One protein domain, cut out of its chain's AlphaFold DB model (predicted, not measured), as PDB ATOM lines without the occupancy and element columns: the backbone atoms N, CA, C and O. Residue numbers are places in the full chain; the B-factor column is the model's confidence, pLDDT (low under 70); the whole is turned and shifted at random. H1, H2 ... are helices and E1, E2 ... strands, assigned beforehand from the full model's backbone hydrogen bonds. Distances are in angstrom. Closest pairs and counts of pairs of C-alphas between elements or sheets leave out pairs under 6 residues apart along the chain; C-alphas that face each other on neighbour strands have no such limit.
ATOM      1  N   ASN A  18     182.365 111.901 158.190       63.94
ATOM      2  CA  ASN A  18     183.619 112.307 157.548       63.94
ATOM      3  C   ASN A  18     183.449 113.118 156.249       63.94
ATOM      4  O   ASN A  18     184.383 113.798 155.823       63.94
ATOM      5  N   ASP A  19     182.286 113.048 155.601       75.94
ATOM      6  CA  ASP A  19     182.021 113.815 154.384       75.94
ATOM      7  C   ASP A  19     181.750 115.284 154.710       75.94
ATOM      8  O   ASP A  19     181.987 116.138 153.871       75.94
ATOM      9  N   VAL A  20     181.318 115.605 155.934       76.00
ATOM     10  CA  VAL A  20     181.017 116.987 156.341       76.00
ATOM     11  C   VAL A  20     182.014 117.515 157.361       76.00
ATOM     12  O   VAL A  20     182.336 118.696 157.319       76.00
ATOM     13  N   LEU A  21     182.539 116.679 158.258       84.94
ATOM     14  CA  LEU A  21     183.506 117.112 159.268       84.94
ATOM     15  C   LEU A  21     184.935 117.191 158.726       84.94
ATOM     16  O   LEU A  21     185.322 116.452 157.823       84.94
ATOM     17  N   GLY A  22     185.739 118.079 159.311       82.44
ATOM     18  CA  GLY A  22     187.167 118.191 159.015       82.44
ATOM     19  C   GLY A  22     187.487 118.819 157.656       82.44
ATOM     20  O   GLY A  22     188.648 118.834 157.253       82.44
ATOM     21  N   LYS A  23     186.482 119.331 156.935       88.00
ATOM     22  CA  LYS A  23     186.687 120.030 155.662       88.00
ATOM     23  C   LYS A  23     187.266 121.410 155.929       88.00
ATOM     24  O   LYS A  23     186.655 122.197 156.649       88.00
ATOM     25  N   LEU A  24     188.430 121.670 155.344       87.81
ATOM     26  CA  LEU A  24     189.088 122.966 155.379       87.81
ATOM     27  C   LEU A  24     188.736 123.738 154.106       87.81
ATOM     28  O   LEU A  24     188.938 123.222 153.008       87.81
ATOM     29  N   ILE A  25     188.213 124.951 154.260       89.75
ATOM     30  CA  ILE A  25     187.867 125.845 153.148       89.75
ATOM     31  C   ILE A  25     188.510 127.195 153.417       89.75
ATOM     32  O   ILE A  25     188.216 127.814 154.438       89.75
ATOM     33  N   PHE A  26     189.363 127.677 152.519       87.88
ATOM     34  CA  PHE A  26     189.917 129.019 152.654       87.88
ATOM     35  C   PHE A  26     188.821 130.047 152.391       87.88
ATOM     36  O   PHE A  26     188.156 130.011 151.358       87.88
ATOM     37  N   TRP A  27     188.635 130.974 153.328       84.81
ATOM     38  CA  TRP A  27     187.670 132.059 153.182       84.81
ATOM     39  C   TRP A  27     188.324 133.410 152.946       84.81
ATOM     40  O   TRP A  27     187.627 134.316 152.514       84.81
ATOM     41  N   SER A  28     189.627 133.552 153.189       84.19
ATOM     42  CA  SER A  28     190.414 134.723 152.805       84.19
ATOM     43  C   SER A  28     191.862 134.328 152.552       84.19
ATOM     44  O   SER A  28     192.421 133.517 153.285       84.19
ATOM     45  N   ALA A  29     192.488 134.896 151.524       82.62
ATOM     46  CA  ALA A  29     193.905 134.695 151.239       82.62
ATOM     47  C   ALA A  29     194.593 136.043 150.990       82.62
ATOM     48  O   ALA A  29     194.225 136.791 150.083       82.62
ATOM     49  N   GLY A  30     195.596 136.350 151.809       80.44
ATOM     50  CA  GLY A  30     196.508 137.480 151.662       80.44
ATOM     51  C   GLY A  30     197.929 137.024 151.322       80.44
ATOM     52  O   GLY A  30     198.207 135.836 151.160       80.44
ATOM     53  N   SER A  31     198.857 137.975 151.204       74.88
ATOM     54  CA  SER A  31     200.249 137.697 150.816       74.88
ATOM     55  C   SER A  31     201.100 137.065 151.923       74.88
ATOM     56  O   SER A  31     202.058 136.359 151.618       74.88
ATOM     57  N   THR A  32     200.772 137.303 153.194       73.44
ATOM     58  CA  THR A  32     201.524 136.816 154.369       73.44
ATOM     59  C   THR A  32     200.737 135.824 155.223       73.44
ATOM     60  O   THR A  32     201.329 134.954 155.861       73.44
ATOM     61  N   SER A  33     199.415 135.927 155.204       77.19
ATOM     62  CA  SER A  33     198.490 135.038 155.896       77.19
ATOM     63  C   SER A  33     197.187 134.911 155.111       77.19
ATOM     64  O   SER A  33     196.940 135.640 154.148       77.19
ATOM     65  N   GLY A  34     196.352 133.974 155.526       81.25
ATOM     66  CA  GLY A  34     194.970 133.824 155.114       81.25
ATOM     67  C   GLY A  34     194.145 133.301 156.279       81.25
ATOM     68  O   GLY A  34     194.652 133.104 157.381       81.25
ATOM     69  N   SER A  35     192.879 133.037 156.008       84.00
ATOM     70  CA  SER A  35     191.952 132.495 156.984       84.00
ATOM     71  C   SER A  35     191.103 131.414 156.322       84.00
ATOM     72  O   SER A  35     190.776 131.480 155.131       84.00
ATOM     73  N   ALA A  36     190.762 130.388 157.088       86.62
ATOM     74  CA  ALA A  36     190.023 129.220 156.638       86.62
ATOM     75  C   ALA A  36     188.896 128.870 157.612       86.62
ATOM     76  O   ALA A  36     188.885 129.298 158.760       86.62
ATOM     77  N   TYR A  37     187.920 128.108 157.141       87.94
ATOM     78  CA  TYR A  37     186.933 127.444 157.971       87.94
ATOM     79  C   TYR A  37     187.269 125.970 158.065       87.94
ATOM     80  O   TYR A  37     187.521 125.327 157.048       87.94
ATOM     81  N   LEU A  38     187.180 125.427 159.271       87.81
ATOM     82  CA  LEU A  38     187.118 123.999 159.516       87.81
ATOM     83  C   LEU A  38     185.678 123.611 159.832       87.81
ATOM     84  O   LEU A  38     185.105 124.064 160.822       87.81
ATOM     85  N   SER A  39     185.088 122.761 159.001       87.12
ATOM     86  CA  SER A  39     183.754 122.231 159.269       87.12
ATOM     87  C   SER A  39     183.768 121.294 160.478       87.12
ATOM     88  O   SER A  39     184.519 120.317 160.515       87.12
ATOM     89  N   ALA A  40     182.936 121.604 161.471       85.00
ATOM     90  CA  ALA A  40     182.966 120.986 162.795       85.00
ATOM     91  C   ALA A  40     181.640 120.332 163.207       85.00
ATOM     92  O   ALA A  40     181.615 119.545 164.153       85.00
ATOM     93  N   GLY A  41     180.540 120.608 162.502       82.94
ATOM     94  CA  GLY A  41     179.241 120.045 162.856       82.94
ATOM     95  C   GLY A  41     178.150 120.333 161.838       82.94
ATOM     96  O   GLY A  41     178.196 121.328 161.120       82.94
ATOM     97  N   VAL A  42     177.142 119.464 161.809       87.19
ATOM     98  CA  VAL A  42     175.902 119.678 161.063       87.19
ATOM     99  C   VAL A  42     174.713 119.229 161.906       87.19
ATOM    100  O   VAL A  42     174.733 118.151 162.502       87.19
ATOM    101  N   VAL A  43     173.676 120.059 161.971       87.19
ATOM    102  CA  VAL A  43     172.449 119.788 162.729       87.19
ATOM    103  C   VAL A  43     171.244 119.993 161.824       87.19
ATOM    104  O   VAL A  43     170.988 121.098 161.351       87.19
ATOM    105  N   THR A  44     170.446 118.950 161.617       89.44
ATOM    106  CA  THR A  44     169.178 119.075 160.888       89.44
ATOM    107  C   THR A  44     168.176 119.886 161.711       89.44
ATOM    108  O   THR A  44     167.838 119.518 162.835       89.44
ATOM    109  N   LYS A  45     167.687 120.999 161.154       87.75
ATOM    110  CA  LYS A  45     166.722 121.904 161.810       87.75
ATOM    111  C   LYS A  45     165.297 121.714 161.328       87.75
ATOM    112  O   LYS A  45     164.352 121.934 162.080       87.75
ATOM    113  N   SER A  46     165.129 121.336 160.066       88.25
ATOM    114  CA  SER A  46     163.824 121.076 159.462       88.25
ATOM    115  C   SER A  46     163.954 120.052 158.337       88.25
ATOM    116  O   SER A  46     165.058 119.623 158.005       88.25
ATOM    117  N   ARG A  47     162.835 119.703 157.686       88.19
ATOM    118  CA  ARG A  47     162.837 118.820 156.509       88.19
ATOM    119  C   ARG A  47     163.787 119.288 155.402       88.19
ATOM    120  O   ARG A  47     164.300 118.442 154.693       88.19
ATOM    121  N   ASN A  48     163.998 120.595 155.244       92.19
ATOM    122  CA  ASN A  48     164.801 121.153 154.149       92.19
ATOM    123  C   ASN A  48     165.942 122.047 154.644       92.19
ATOM    124  O   ASN A  48     166.535 122.755 153.834       92.19
ATOM    125  N   THR A  49     166.210 122.082 155.951       91.94
ATOM    126  CA  THR A  49     167.158 123.035 156.536       91.94
ATOM    127  C   THR A  49     168.143 122.330 157.445       91.94
ATOM    128  O   THR A  49     167.731 121.595 158.346       91.94
ATOM    129  N   VAL A  50     169.424 122.623 157.251       92.38
ATOM    130  CA  VAL A  50     170.504 122.233 158.163       92.38
ATOM    131  C   VAL A  50     171.230 123.465 158.675       92.38
ATOM    132  O   VAL A  50     171.315 124.482 157.988       92.38
ATOM    133  N   GLU A  51     171.745 123.356 159.887       90.25
ATOM    134  CA  GLU A  51     172.719 124.270 160.456       90.25
ATOM    135  C   GLU A  51     174.107 123.652 160.313       90.25
ATOM    136  O   GLU A  51     174.337 122.555 160.817       90.25
ATOM    137  N   LEU A  52     175.011 124.347 159.626       90.44
ATOM    138  CA  LEU A  52     176.418 123.980 159.496       90.44
ATOM    139  C   LEU A  52     177.256 124.821 160.464       90.44
ATOM    140  O   LEU A  52     177.078 126.039 160.542       90.44
ATOM    141  N   HIS A  53     178.164 124.170 161.187       87.00
ATOM    142  CA  HIS A  53     179.085 124.784 162.144       87.00
ATOM    143  C   HIS A  53     180.494 124.816 161.569       87.00
ATOM    144  O   HIS A  53     181.055 123.773 161.221       87.00
ATOM    145  N   LEU A  54     181.066 126.013 161.494       86.19
ATOM    146  CA  LEU A  54     182.387 126.283 160.944       86.19
ATOM    147  C   LEU A  54     183.257 126.943 162.013       86.19
ATOM    148  O   LEU A  54     182.877 127.961 162.588       86.19
ATOM    149  N   ILE A  55     184.436 126.388 162.263       84.81
ATOM    150  CA  ILE A  55     185.445 127.000 163.126       84.81
ATOM    151  C   ILE A  55     186.339 127.872 162.240       84.81
ATOM    152  O   ILE A  55     186.986 127.327 161.344       84.81
ATOM    153  N   PRO A  56     186.375 129.201 162.430       81.75
ATOM    154  CA  PRO A  56     187.337 130.048 161.743       81.75
ATOM    155  C   PRO A  56     188.750 129.769 162.268       81.75
ATOM    156  O   PRO A  56     188.957 129.549 163.462       81.75
ATOM    157  N   LEU A  57     189.713 129.760 161.357       78.75
ATOM    158  CA  LEU A  57     191.123 129.500 161.595       78.75
ATOM    159  C   LEU A  57     191.945 130.539 160.846       78.75
ATOM    160  O   LEU A  57     191.613 130.860 159.702       78.75
ATOM    161  N   ASP A  58     193.046 130.974 161.442       76.62
ATOM    162  CA  ASP A  58     194.053 131.766 160.751       76.62
ATOM    163  C   ASP A  58     195.208 130.877 160.293       76.62
ATOM    164  O   ASP A  58     195.616 129.922 160.960       76.62
ATOM    165  N   VAL A  59     195.708 131.174 159.098       72.31
ATOM    166  CA  VAL A  59     196.745 130.406 158.415       72.31
ATOM    167  C   VAL A  59     197.870 131.353 158.036       72.31
ATOM    168  O   VAL A  59     197.710 132.235 157.196       72.31
ATOM    169  N   PHE A  60     199.038 131.168 158.637       73.44
ATOM    170  CA  PHE A  60     200.233 131.939 158.305       73.44
ATOM    171  C   PHE A  60     201.080 131.153 157.313       73.44
ATOM    172  O   PHE A  60     201.547 130.074 157.645       73.44
ATOM    173  N   TRP A  61     201.340 131.684 156.116       71.81
ATOM    174  CA  TRP A  61     202.064 130.931 155.074       71.81
ATOM    175  C   TRP A  61     203.519 130.619 155.438       71.81
ATOM    176  O   TRP A  61     204.125 129.707 154.879       71.81
ATOM    177  N   SER A  62     204.086 131.383 156.373       66.88
ATOM    178  CA  SER A  62     205.419 131.164 156.933       66.88
ATOM    179  C   SER A  62     205.480 130.028 157.962       66.88
ATOM    180  O   SER A  62     206.581 129.688 158.397       66.88
ATOM    181  N   SER A  63     204.341 129.444 158.349       60.78
ATOM    182  CA  SER A  63     204.241 128.331 159.294       60.78
ATOM    183  C   SER A  63     203.341 127.222 158.744       60.78
ATOM    184  O   SER A  63     202.391 127.464 158.008       60.78
ATOM    185  N   THR A  64     203.627 125.972 159.101       55.66
ATOM    186  CA  THR A  64     202.723 124.843 158.826       55.66
ATOM    187  C   THR A  64     201.651 124.674 159.902       55.66
ATOM    188  O   THR A  64     200.803 123.791 159.782       55.66
ATOM    189  N   ASP A  65     201.692 125.493 160.955       53.31
ATOM    190  CA  ASP A  65     200.759 125.406 162.071       53.31
ATOM    191  C   ASP A  65     199.425 126.061 161.697       53.31
ATOM    192  O   ASP A  65     199.314 127.280 161.548       53.31
ATOM    193  N   VAL A  66     198.396 125.227 161.546       51.81
ATOM    194  CA  VAL A  66     197.002 125.668 161.504       51.81
ATOM    195  C   VAL A  66     196.516 125.700 162.941       51.81
ATOM    196  O   VAL A  66     196.324 124.659 163.572       51.81
ATOM    197  N   THR A  67     196.336 126.899 163.469       54.12
ATOM    198  CA  THR A  67     195.998 127.093 164.876       54.12
ATOM    199  C   THR A  67     194.885 128.127 164.970       54.12
ATOM    200  O   THR A  67     194.943 129.129 164.260       54.12
ATOM    201  N   PRO A  68     193.866 127.916 165.819       49.72
ATOM    202  CA  PRO A  68     192.881 128.943 166.114       49.72
ATOM    203  C   PRO A  68     193.562 129.991 167.007       49.72
ATOM    204  O   PRO A  68     193.455 129.928 168.230       49.72
ATOM    205  N   PHE A  69     194.344 130.887 166.411       50.34
ATOM    206  CA  PHE A  69     194.839 132.097 167.062       50.34
ATOM    207  C   PHE A  69     193.966 133.269 166.625       50.34
ATOM    208  O   PHE A  69     193.490 133.273 165.493       50.34
ATOM    209  N   ASP A  70     193.723 134.226 167.514       48.81
ATOM    210  CA  ASP A  70     193.177 135.523 167.111       48.81
ATOM    211  C   ASP A  70     194.291 136.441 166.566       48.81
ATOM    212  O   ASP A  70     195.475 136.084 166.558       48.81
ATOM    213  N   GLU A  71     193.932 137.660 166.142       41.62
ATOM    214  CA  GLU A  71     194.875 138.670 165.627       41.62
ATOM    215  C   GLU A  71     196.005 139.038 166.618       41.62
ATOM    216  O   GLU A  71     196.989 139.669 166.226       41.62
ATOM    217  N   SER A  72     195.893 138.645 167.894       43.41
ATOM    218  CA  SER A  72     196.898 138.877 168.938       43.41
ATOM    219  C   SER A  72     197.848 137.691 169.168       43.41
ATOM    220  O   SER A  72     198.802 137.811 169.941       43.41
ATOM    221  N   GLY A  73     197.646 136.567 168.470       38.00
ATOM    222  CA  GLY A  73     198.448 135.353 168.637       38.00
ATOM    223  C   GLY A  73     198.097 134.553 169.895       38.00
ATOM    224  O   GLY A  73     198.851 133.654 170.276       38.00
ATOM    225  N   GLU A  74     196.973 134.862 170.551       43.41
ATOM    226  CA  GLU A  74     196.454 134.069 171.664       43.41
ATOM    227  C   GLU A  74     195.557 132.938 171.163       43.41
ATOM    228  O   GLU A  74     194.776 133.092 170.224       43.41
ATOM    229  N   LEU A  75     195.703 131.759 171.780       40.59
ATOM    230  CA  LEU A  75     194.858 130.595 171.511       40.59
ATOM    231  C   LEU A  75     193.405 131.004 171.760       40.59
ATOM    232  O   LEU A  75     193.067 131.374 172.888       40.59
ATOM    233  N   ILE A  76     192.556 130.917 170.736       51.22
ATOM    234  CA  ILE A  76     191.140 131.254 170.848       51.22
ATOM    235  C   ILE A  76     190.511 130.271 171.844       51.22
ATOM    236  O   ILE A  76     190.252 129.109 171.531       51.22
ATOM    237  N   LYS A  77     190.301 130.734 173.081       41.41
ATOM    238  CA  LYS A  77     189.742 129.931 174.185       41.41
ATOM    239  C   LYS A  77     188.262 129.593 173.992       41.41
ATOM    240  O   LYS A  77     187.752 128.739 174.710       41.41
ATOM    241  N   ASP A  78     187.607 130.228 173.028       45.78
ATOM    242  CA  ASP A  78     186.227 129.967 172.639       45.78
ATOM    243  C   ASP A  78     186.123 130.199 171.122       45.78
ATOM    244  O   ASP A  78     186.044 131.355 170.697       45.78
ATOM    245  N   PRO A  79     186.292 129.169 170.265       51.34
ATOM    246  CA  PRO A  79     186.238 129.371 168.824       51.34
ATOM    247  C   PRO A  79     184.882 129.988 168.511       51.34
ATOM    248  O   PRO A  79     183.860 129.357 168.762       51.34
ATOM    249  N   ASN A  80     184.866 131.217 167.992       65.88
ATOM    250  CA  ASN A  80     183.654 131.856 167.496       65.88
ATOM    251  C   ASN A  80     183.108 130.999 166.347       65.88
ATOM    252  O   ASN A  80     183.444 131.212 165.183       65.88
ATOM    253  N   VAL A  81     182.322 129.972 166.682       70.94
ATOM    254  CA  VAL A  81     181.764 129.033 165.716       70.94
ATOM    255  C   VAL A  81     180.827 129.829 164.829       70.94
ATOM    256  O   VAL A  81     179.781 130.319 165.261       70.94
ATOM    257  N   LYS A  82     181.200 129.950 163.561       80.31
ATOM    258  CA  LYS A  82     180.355 130.568 162.559       80.31
ATOM    259  C   LYS A  82     179.288 129.564 162.157       80.31
ATOM    260  O   LYS A  82     179.585 128.427 161.788       80.31
ATOM    261  N   THR A  83     178.034 129.987 162.234       84.44
ATOM    262  CA  THR A  83     176.888 129.140 161.902       84.44
ATOM    263  C   THR A  83     176.255 129.596 160.594       84.44
ATOM    264  O   THR A  83     176.048 130.790 160.352       84.44
ATOM    265  N   VAL A  84     175.943 128.631 159.732       90.00
ATOM    266  CA  VAL A  84     175.314 128.877 158.430       90.00
ATOM    267  C   VAL A  84     174.042 128.048 158.330       90.00
ATOM    268  O   VAL A  84     174.087 126.822 158.437       90.00
ATOM    269  N   MET A  85     172.899 128.707 158.122       92.19
ATOM    270  CA  MET A  85     171.646 128.020 157.806       92.19
ATOM    271  C   MET A  85     171.589 127.743 156.318       92.19
ATOM    272  O   MET A  85     171.622 128.673 155.515       92.19
ATOM    273  N   ILE A  86     171.428 126.479 155.950       94.31
ATOM    274  CA  ILE A  86     171.389 126.034 154.561       94.31
ATOM    275  C   ILE A  86     169.988 125.515 154.263       94.31
ATOM    276  O   ILE A  86     169.517 124.576 154.905       94.31
ATOM    277  N   ASN A  87     169.325 126.106 153.270       95.44
ATOM    278  CA  ASN A  87     168.088 125.586 152.707       95.44
ATOM    279  C   ASN A  87     168.405 124.665 151.521       95.44
ATOM    280  O   ASN A  87     168.707 125.113 150.412       95.44
ATOM    281  N   CYS A  88     168.309 123.363 151.767       94.12
ATOM    282  CA  CYS A  88     168.690 122.304 150.841       94.12
ATOM    283  C   CYS A  88     167.767 122.181 149.631       94.12
ATOM    284  O   CYS A  88     168.221 121.805 148.550       94.12
ATOM    285  N   ARG A  89     166.484 122.516 149.804       93.81
ATOM    286  CA  ARG A  89     165.488 122.452 148.731       93.81
ATOM    287  C   ARG A  89     165.704 123.558 147.712       93.81
ATOM    288  O   ARG A  89     165.697 123.295 146.515       93.81
ATOM    289  N   ASP A  90     165.875 124.783 148.197       94.62
ATOM    290  CA  ASP A  90     165.960 125.960 147.333       94.62
ATOM    291  C   ASP A  90     167.403 126.271 146.912       94.62
ATOM    292  O   ASP A  90     167.615 127.204 146.139       94.62
ATOM    293  N   LYS A  91     168.383 125.509 147.423       95.44
ATOM    294  CA  LYS A  91     169.824 125.728 147.222       95.44
ATOM    295  C   LYS A  91     170.215 127.160 147.591       95.44
ATOM    296  O   LYS A  91     170.801 127.915 146.813       95.44
ATOM    297  N   ARG A  92     169.834 127.537 148.816       94.44
ATOM    298  CA  ARG A  92     170.104 128.848 149.413       94.44
ATOM    299  C   ARG A  92     170.757 128.707 150.783       94.44
ATOM    300  O   ARG A  92     170.750 127.618 151.362       94.44
ATOM    301  N   TYR A  93     171.330 129.793 151.287       93.19
ATOM    302  CA  TYR A  93     171.875 129.851 152.637       93.19
ATOM    303  C   TYR A  93     171.722 131.240 153.274       93.19
ATOM    304  O   TYR A  93     171.402 132.222 152.600       93.19
ATOM    305  N   SER A  94     171.940 131.313 154.584       89.88
ATOM    306  CA  SER A  94     172.040 132.548 155.366       89.88
ATOM    307  C   SER A  94     173.143 132.385 156.417       89.88
ATOM    308  O   SER A  94     173.201 131.349 157.080       89.88
ATOM    309  N   THR A  95     173.995 133.391 156.607       85.88
ATOM    310  CA  THR A  95     174.985 133.418 157.700       85.88
ATOM    311  C   THR A  95     174.365 133.982 158.984       85.88
ATOM    312  O   THR A  95     173.275 134.561 158.944       85.88
ATOM    313  N   TYR A  96     174.976 133.789 160.153       76.44
ATOM    314  CA  TYR A  96     174.475 134.471 161.348       76.44
ATOM    315  C   TYR A  96     174.541 135.997 161.139       76.44
ATOM    316  O   TYR A  96     175.585 136.481 160.705       76.44
ATOM    317  N   PRO A  97     173.454 136.750 161.393       63.50
ATOM    318  CA  PRO A  97     173.443 138.185 161.153       63.50
ATOM    319  C   PRO A  97     174.468 138.856 162.065       63.50
ATOM    320  O   PRO A  97     174.363 138.779 163.290       63.50
ATOM    321  N   ASP A  98     175.457 139.500 161.457       60.84
ATOM    322  CA  ASP A  98     176.383 140.366 162.166       60.84
ATOM    323  C   ASP A  98     175.611 141.613 162.619       60.84
ATOM    324  O   ASP A  98     175.041 142.342 161.805       60.84
ATOM    325  N   LEU A  99     175.519 141.802 163.936       51.78
ATOM    326  CA  LEU A  99     174.786 142.913 164.542       51.78
ATOM    327  C   LEU A  99     175.476 144.262 164.287       51.78
ATOM    328  O   LEU A  99     174.819 145.295 164.420       51.78
ATOM    329  N   GLU A 100     176.759 144.258 163.910       49.44
ATOM    330  CA  GLU A 100     177.535 145.466 163.618       49.44
ATOM    331  C   GLU A 100     177.610 145.783 162.115       49.44
ATOM    332  O   GLU A 100     177.781 146.945 161.731       49.44
ATOM    333  N   ALA A 101     177.405 144.791 161.242       52.69
ATOM    334  CA  ALA A 101     177.335 145.015 159.804       52.69
ATOM    335  C   ALA A 101     175.975 145.619 159.406       52.69
ATOM    336  O   ALA A 101     174.907 145.093 159.711       52.69
ATOM    337  N   GLN A 102     176.000 146.702 158.624       47.38
ATOM    338  CA  GLN A 102     174.821 147.460 158.163       47.38
ATOM    339  C   GLN A 102     173.832 146.673 157.262       47.38
ATOM    340  O   GLN A 102     172.878 147.247 156.738       47.38
ATOM    341  N   ASN A 103     174.016 145.361 157.095       51.56
ATOM    342  CA  ASN A 103     173.147 144.454 156.342       51.56
ATOM    343  C   ASN A 103     172.256 143.631 157.283       51.56
ATOM    344  O   ASN A 103     172.239 142.401 157.263       51.56
ATOM    345  N   THR A 104     171.460 144.310 158.105       57.56
ATOM    346  CA  THR A 104     170.570 143.648 159.062       57.56
ATOM    347  C   THR A 104     169.418 142.940 158.346       57.56
ATOM    348  O   THR A 104     168.463 143.576 157.890       57.56
ATOM    349  N   TYR A 105     169.474 141.611 158.266       66.00
ATOM    350  CA  TYR A 105     168.292 140.782 158.038       66.00
ATOM    351  C   TYR A 105     167.838 140.140 159.347       66.00
ATOM    352  O   TYR A 105     168.624 139.873 160.252       66.00
ATOM    353  N   SER A 106     166.530 139.930 159.465       79.06
ATOM    354  CA  SER A 106     165.913 139.422 160.690       79.06
ATOM    355  C   SER A 106     166.396 138.014 161.036       79.06
ATOM    356  O   SER A 106     166.720 137.211 160.157       79.06
ATOM    357  N   HIS A 107     166.323 137.662 162.320       80.25
ATOM    358  CA  HIS A 107     166.584 136.297 162.778       80.25
ATOM    359  C   HIS A 107     165.733 135.252 162.026       80.25
ATOM    360  O   HIS A 107     166.216 134.182 161.678       80.25
ATOM    361  N   ASN A 108     164.495 135.590 161.650       81.00
ATOM    362  CA  ASN A 108     163.651 134.712 160.830       81.00
ATOM    363  C   ASN A 108     164.215 134.488 159.415       81.00
ATOM    364  O   ASN A 108     164.111 133.388 158.871       81.00
ATOM    365  N   GLN A 109     164.833 135.506 158.811       81.62
ATOM    366  CA  GLN A 109     165.514 135.366 157.520       81.62
ATOM    367  C   GLN A 109     166.781 134.510 157.638       81.62
ATOM    368  O   GLN A 109     167.049 133.707 156.739       81.62
ATOM    369  N   TYR A 110     167.502 134.597 158.759       85.19
ATOM    370  CA  TYR A 110     168.575 133.656 159.085       85.19
ATOM    371  C   TYR A 110     168.054 132.218 159.172       85.19
ATOM    372  O   TYR A 110     168.465 131.382 158.371       85.19
ATOM    373  N   LEU A 111     167.070 131.957 160.038       85.88
ATOM    374  CA  LEU A 111     166.498 130.621 160.241       85.88
ATOM    375  C   LEU A 111     165.923 130.004 158.956       85.88
ATOM    376  O   LEU A 111     165.892 128.784 158.810       85.88
ATOM    377  N   SER A 112     165.483 130.832 158.004       87.75
ATOM    378  CA  SER A 112     164.979 130.355 156.714       87.75
ATOM    379  C   SER A 112     166.061 129.768 155.793       87.75
ATOM    380  O   SER A 112     165.726 128.980 154.902       87.75
ATOM    381  N   GLY A 113     167.329 130.165 155.976       89.25
ATOM    382  CA  GLY A 113     168.448 129.795 155.105       89.25
ATOM    383  C   GLY A 113     168.282 130.267 153.657       89.25
ATOM    384  O   GLY A 113     168.701 129.572 152.741       89.25
ATOM    385  N   ARG A 114     167.576 131.380 153.412       90.62
ATOM    386  CA  ARG A 114     167.179 131.826 152.063       90.62
ATOM    387  C   ARG A 114     167.799 133.143 151.611       90.62
ATOM    388  O   ARG A 114     167.391 133.659 150.571       90.62
ATOM    389  N   LYS A 115     168.756 133.714 152.336       89.00
ATOM    390  CA  LYS A 115     169.306 135.028 151.985       89.00
ATOM    391  C   LYS A 115     170.061 134.985 150.646       89.00
ATOM    392  O   LYS A 115     169.652 135.674 149.709       89.00
ATOM    393  N   TYR A 116     171.041 134.100 150.505       90.44
ATOM    394  CA  TYR A 116     171.913 133.981 149.327       90.44
ATOM    395  C   TYR A 116     171.675 132.675 148.573       90.44
ATOM    396  O   TYR A 116     171.188 131.707 149.154       90.44
ATOM    397  N   ALA A 117     171.985 132.648 147.278       92.44
ATOM    398  CA  ALA A 117     172.002 131.413 146.495       92.44
ATOM    399  C   ALA A 117     173.347 130.689 146.668       92.44
ATOM    400  O   ALA A 117     174.358 131.322 146.956       92.44
ATOM    401  N   TRP A 118     173.383 129.370 146.488       92.50
ATOM    402  CA  TRP A 118     174.665 128.660 146.396       92.50
ATOM    403  C   TRP A 118     175.469 129.171 145.193       92.50
ATOM    404  O   TRP A 118     174.889 129.544 144.174       92.50
ATOM    405  N   GLY A 119     176.792 129.216 145.328       89.06
ATOM    406  CA  GLY A 119     177.698 129.859 144.369       89.06
ATOM    407  C   GLY A 119     177.835 131.373 144.560       89.06
ATOM    408  O   GLY A 119     178.780 131.968 144.062       89.06
ATOM    409  N   ASP A 120     176.947 132.007 145.330       89.31
ATOM    410  CA  ASP A 120     177.026 133.433 145.648       89.31
ATOM    411  C   ASP A 120     177.673 133.643 147.027       89.31
ATOM    412  O   ASP A 120     177.027 134.056 147.994       89.31
ATOM    413  N   TYR A 121     178.946 133.255 147.149       87.94
ATOM    414  CA  TYR A 121     179.677 133.265 148.426       87.94
ATOM    415  C   TYR A 121     180.483 134.544 148.677       87.94
ATOM    416  O   TYR A 121     180.792 134.849 149.831       87.94
ATOM    417  N   LYS A 122     180.802 135.300 147.613       77.94
ATOM    418  CA  LYS A 122     181.681 136.485 147.654       77.94
ATOM    419  C   LYS A 122     181.020 137.768 148.151       77.94
ATOM    420  O   LYS A 122     181.696 138.791 148.241       77.94
ATOM    421  N   ASN A 123     179.736 137.739 148.511       65.38
ATOM    422  CA  ASN A 123     179.002 138.901 149.028       65.38
ATOM    423  C   ASN A 123     179.392 139.280 150.471       65.38
ATOM    424  O   ASN A 123     178.541 139.643 151.273       65.38
ATOM    425  N   GLN A 124     180.689 139.206 150.787       58.09
ATOM    426  CA  GLN A 124     181.330 139.637 152.034       58.09
ATOM    427  C   GLN A 124     180.880 138.913 153.309       58.09
ATOM    428  O   GLN A 124     181.283 139.304 154.397       58.09
ATOM    429  N   GLU A 125     180.099 137.838 153.207       70.56
ATOM    430  CA  GLU A 125     179.601 137.143 154.396       70.56
ATOM    431  C   GLU A 125     180.211 135.762 154.617       70.56
ATOM    432  O   GLU A 125     180.276 135.316 155.764       70.56
ATOM    433  N   LEU A 126     180.670 135.072 153.565       81.56
ATOM    434  CA  LEU A 126     181.186 133.711 153.707       81.56
ATOM    435  C   LEU A 126     182.585 133.537 153.123       81.56
ATOM    436  O   LEU A 126     183.459 133.127 153.876       81.56
ATOM    437  N   LEU A 127     182.822 133.889 151.856       86.81
ATOM    438  CA  LEU A 127     184.141 133.822 151.219       86.81
ATOM    439  C   LEU A 127     184.574 135.214 150.734       86.81
ATOM    440  O   LEU A 127     183.763 136.003 150.257       86.81
ATOM    441  N   MET A 128     185.861 135.523 150.833       84.06
ATOM    442  CA  MET A 128     186.476 136.792 150.443       84.06
ATOM    443  C   MET A 128     187.822 136.509 149.776       84.06
ATOM    444  O   MET A 128     188.569 135.663 150.231       84.06
ATOM    445  N   ASN A 129     188.170 137.208 148.695       82.06
ATOM    446  CA  ASN A 129     189.511 137.127 148.083       82.06
ATOM    447  C   ASN A 129     190.031 135.703 147.756       82.06
ATOM    448  O   ASN A 129     191.238 135.490 147.694       82.06
ATOM    449  N   VAL A 130     189.141 134.735 147.513       84.62
ATOM    450  CA  VAL A 130     189.494 133.361 147.116       84.62
ATOM    451  C   VAL A 130     189.038 133.032 145.691       84.62
ATOM    452  O   VAL A 130     188.187 133.713 145.098       84.62
ATOM    453  N   GLY A 131     189.673 132.009 145.116       86.69
ATOM    454  CA  GLY A 131     189.399 131.506 143.770       86.69
ATOM    455  C   GLY A 131     188.155 130.616 143.691       86.69
ATOM    456  O   GLY A 131     187.558 130.275 144.707       86.69
ATOM    457  N   GLN A 132     187.794 130.220 142.465       89.94
ATOM    458  CA  GLN A 132     186.636 129.356 142.185       89.94
ATOM    459  C   GLN A 132     186.706 128.011 142.920       89.94
ATOM    460  O   GLN A 132     185.691 127.502 143.369       89.94
ATOM    461  N   GLU A 133     187.910 127.464 143.095       91.75
ATOM    462  CA  GLU A 133     188.115 126.178 143.767       91.75
ATOM    463  C   GLU A 133     187.505 126.144 145.179       91.75
ATOM    464  O   GLU A 133     186.880 125.158 145.563       91.75
ATOM    465  N   GLU A 134     187.634 127.227 145.949       91.38
ATOM    466  CA  GLU A 134     187.079 127.299 147.308       91.38
ATOM    467  C   GLU A 134     185.555 127.472 147.304       91.38
ATOM    468  O   GLU A 134     184.865 126.986 148.202       91.38
ATOM    469  N   GLU A 135     184.999 128.096 146.264       91.94
ATOM    470  CA  GLU A 135     183.549 128.148 146.067       91.94
ATOM    471  C   GLU A 135     182.971 126.775 145.729       91.94
ATOM    472  O   GLU A 135     181.909 126.398 146.236       91.94
ATOM    473  N   ASP A 136     183.674 126.015 144.892       93.81
ATOM    474  CA  ASP A 136     183.272 124.668 144.507       93.81
ATOM    475  C   ASP A 136     183.320 123.741 145.731       93.81
ATOM    476  O   ASP A 136     182.341 123.042 146.004       93.81
ATOM    477  N   LYS A 137     184.382 123.830 146.550       93.75
ATOM    478  CA  LYS A 137     184.488 123.126 147.844       93.75
ATOM    479  C   LYS A 137     183.358 123.496 148.804       93.75
ATOM    480  O   LYS A 137     182.784 122.612 149.439       93.75
ATOM    481  N   MET A 138     183.005 124.779 148.910       93.56
ATOM    482  CA  MET A 138     181.887 125.217 149.756       93.56
ATOM    483  C   MET A 138     180.547 124.668 149.255       93.56
ATOM    484  O   MET A 138     179.724 124.204 150.045       93.56
ATOM    485  N   THR A 139     180.339 124.668 147.939       95.25
ATOM    486  CA  THR A 139     179.138 124.098 147.315       95.25
ATOM    487  C   THR A 139     179.044 122.594 147.553       95.25
ATOM    488  O   THR A 139     177.967 122.094 147.881       95.25
ATOM    489  N   GLU A 140     180.161 121.876 147.428       94.50
ATOM    490  CA  GLU A 140     180.242 120.447 147.724       94.50
ATOM    491  C   GLU A 140     179.921 120.170 149.198       94.50
ATOM    492  O   GLU A 140     179.085 119.312 149.487       94.50
ATOM    493  N   LEU A 141     180.498 120.948 150.122       93.44
ATOM    494  CA  LEU A 141     180.210 120.842 151.553       93.44
ATOM    495  C   LEU A 141     178.722 121.071 151.846       93.44
ATOM    496  O   LEU A 141     178.123 120.328 152.626       93.44
ATOM    497  N   PHE A 142     178.100 122.067 151.212       94.69
ATOM    498  CA  PHE A 142     176.666 122.315 151.357       94.69
ATOM    499  C   PHE A 142     175.830 121.154 150.808       94.69
ATOM    500  O   PHE A 142     174.849 120.752 151.441       94.69
ATOM    501  N   ASP A 143     176.207 120.578 149.663       94.38
ATOM    502  CA  ASP A 143     175.511 119.421 149.097       94.38
ATOM    503  C   ASP A 143     175.626 118.187 150.002       94.38
ATOM    504  O   ASP A 143     174.617 117.535 150.292       94.38
ATOM    505  N   GLN A 144     176.824 117.930 150.536       92.38
ATOM    506  CA  GLN A 144     177.097 116.868 151.505       92.38
ATOM    507  C   GLN A 144     176.298 117.073 152.799       92.38
ATOM    508  O   GLN A 144     175.606 116.150 153.239       92.38
ATOM    509  N   ALA A 145     176.283 118.288 153.356       90.81
ATOM    510  CA  ALA A 145     175.477 118.636 154.529       90.81
ATOM    511  C   ALA A 145     173.972 118.431 154.284       90.81
ATOM    512  O   ALA A 145     173.238 117.984 155.165       90.81
ATOM    513  N   CYS A 146     173.498 118.678 153.065       91.94
ATOM    514  CA  CYS A 146     172.094 118.496 152.715       91.94
ATOM    515  C   CYS A 146     171.642 117.040 152.605       91.94
ATOM    516  O   CYS A 146     170.436 116.775 152.625       91.94
ATOM    517  N   THR A 147     172.561 116.075 152.552       89.75
ATOM    518  CA  THR A 147     172.186 114.654 152.595       89.75
ATOM    519  C   THR A 147     171.567 114.237 153.938       89.75
ATOM    520  O   THR A 147     170.829 113.255 153.968       89.75
ATOM    521  N   TYR A 148     171.774 115.014 155.012       81.31
ATOM    522  CA  TYR A 148     171.152 114.814 156.332       81.31
ATOM    523  C   TYR A 148     169.695 115.308 156.423       81.31
ATOM    524  O   TYR A 148     169.070 115.234 157.487       81.31
TER     525      TYR A 148
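What this domain is: This is residues 18 to 148 of the 151 residues of an uncharacterized protein of Bordetella sp. 02P26C-1 (UniProt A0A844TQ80). The model is a twisted sheet of five strands, curled like part of a barrel, with the long helix H2 over one face and the short helix H1 standing up from the opposite face near E4 and E5. The long hairpin of E2 and E3 runs along the longest axis. The printed part has 131 residues, with five named strands and two named helices in the chain order E1 E2 E3 E4 E5 H1 H2; the sheet order is E1 - E2 - E3 - E4 - E5, all antiparallel. The class is mixed, helices and strands, though under half of the residues are in named elements. The whole is compact, with a radius of gyration of the C-alphas of 14.6 A and spans of 43 by 34 by 29 A.

How they stand to each other: E1, residues 24 to 29, is an edge strand and forms a hairpin with E2, residues 33 to 46; N 25 and O 37 are 2.9 A apart, within hydrogen-bond range. E2 bends by 58 degrees at residue 43 and forms a hairpin with E3, residues 49 to 60, where N 36 and O 57 are 2.8 A apart. E3 forms a hairpin with E4, residues 82 to 87, with N 52 and O 84 at 2.9 A. E4 forms a hairpin with the edge strand E5, residues 92 to 95, with N 94 and O 85 at 2.8 A. These strands make a meander, each the antiparallel neighbour of the one before. H1, residues 107 to 112, is on the sheet over E4 at a height of 8.6 A; its closest C-alphas to E5 are those of Tyr 110 and Ser 94, 5.2 A apart. H2, residues 132 to 146, is on the opposite face at a height of 8.0 A, only just over E3, on which 3 of its 15 C-alphas fall, and runs slantwise to the strands, at 35 degrees to E3 on the local plane. The closest C-alphas of H2 and E1 are those of Glu 134 and Ile 25, 6.1 A apart. In H1 and H2 every O i to N i+4 pair is within hydrogen-bond range.

Where its parts are: E1 begins at C-alpha 24, (189.088, 122.966, 155.379). E2 measures 37.5 A, E3 34.3 A, E4 16.5 A and H2 21.0 A from first to last C-alpha. H2 ends at C-alpha 146, (172.094, 118.496, 152.715).

The domain as a whole: The two C-alphas farthest apart, those of Arg 47 and Ser 62, are 44.3 A apart. The printed part has no cut. The links E3 to E4, E5 to H1 and H1 to H2 are long. The mean pLDDT of the printed part is 78.5; it is under 70 at residue 18, residues 62 to 80, 97 to 105 and 123 to 124.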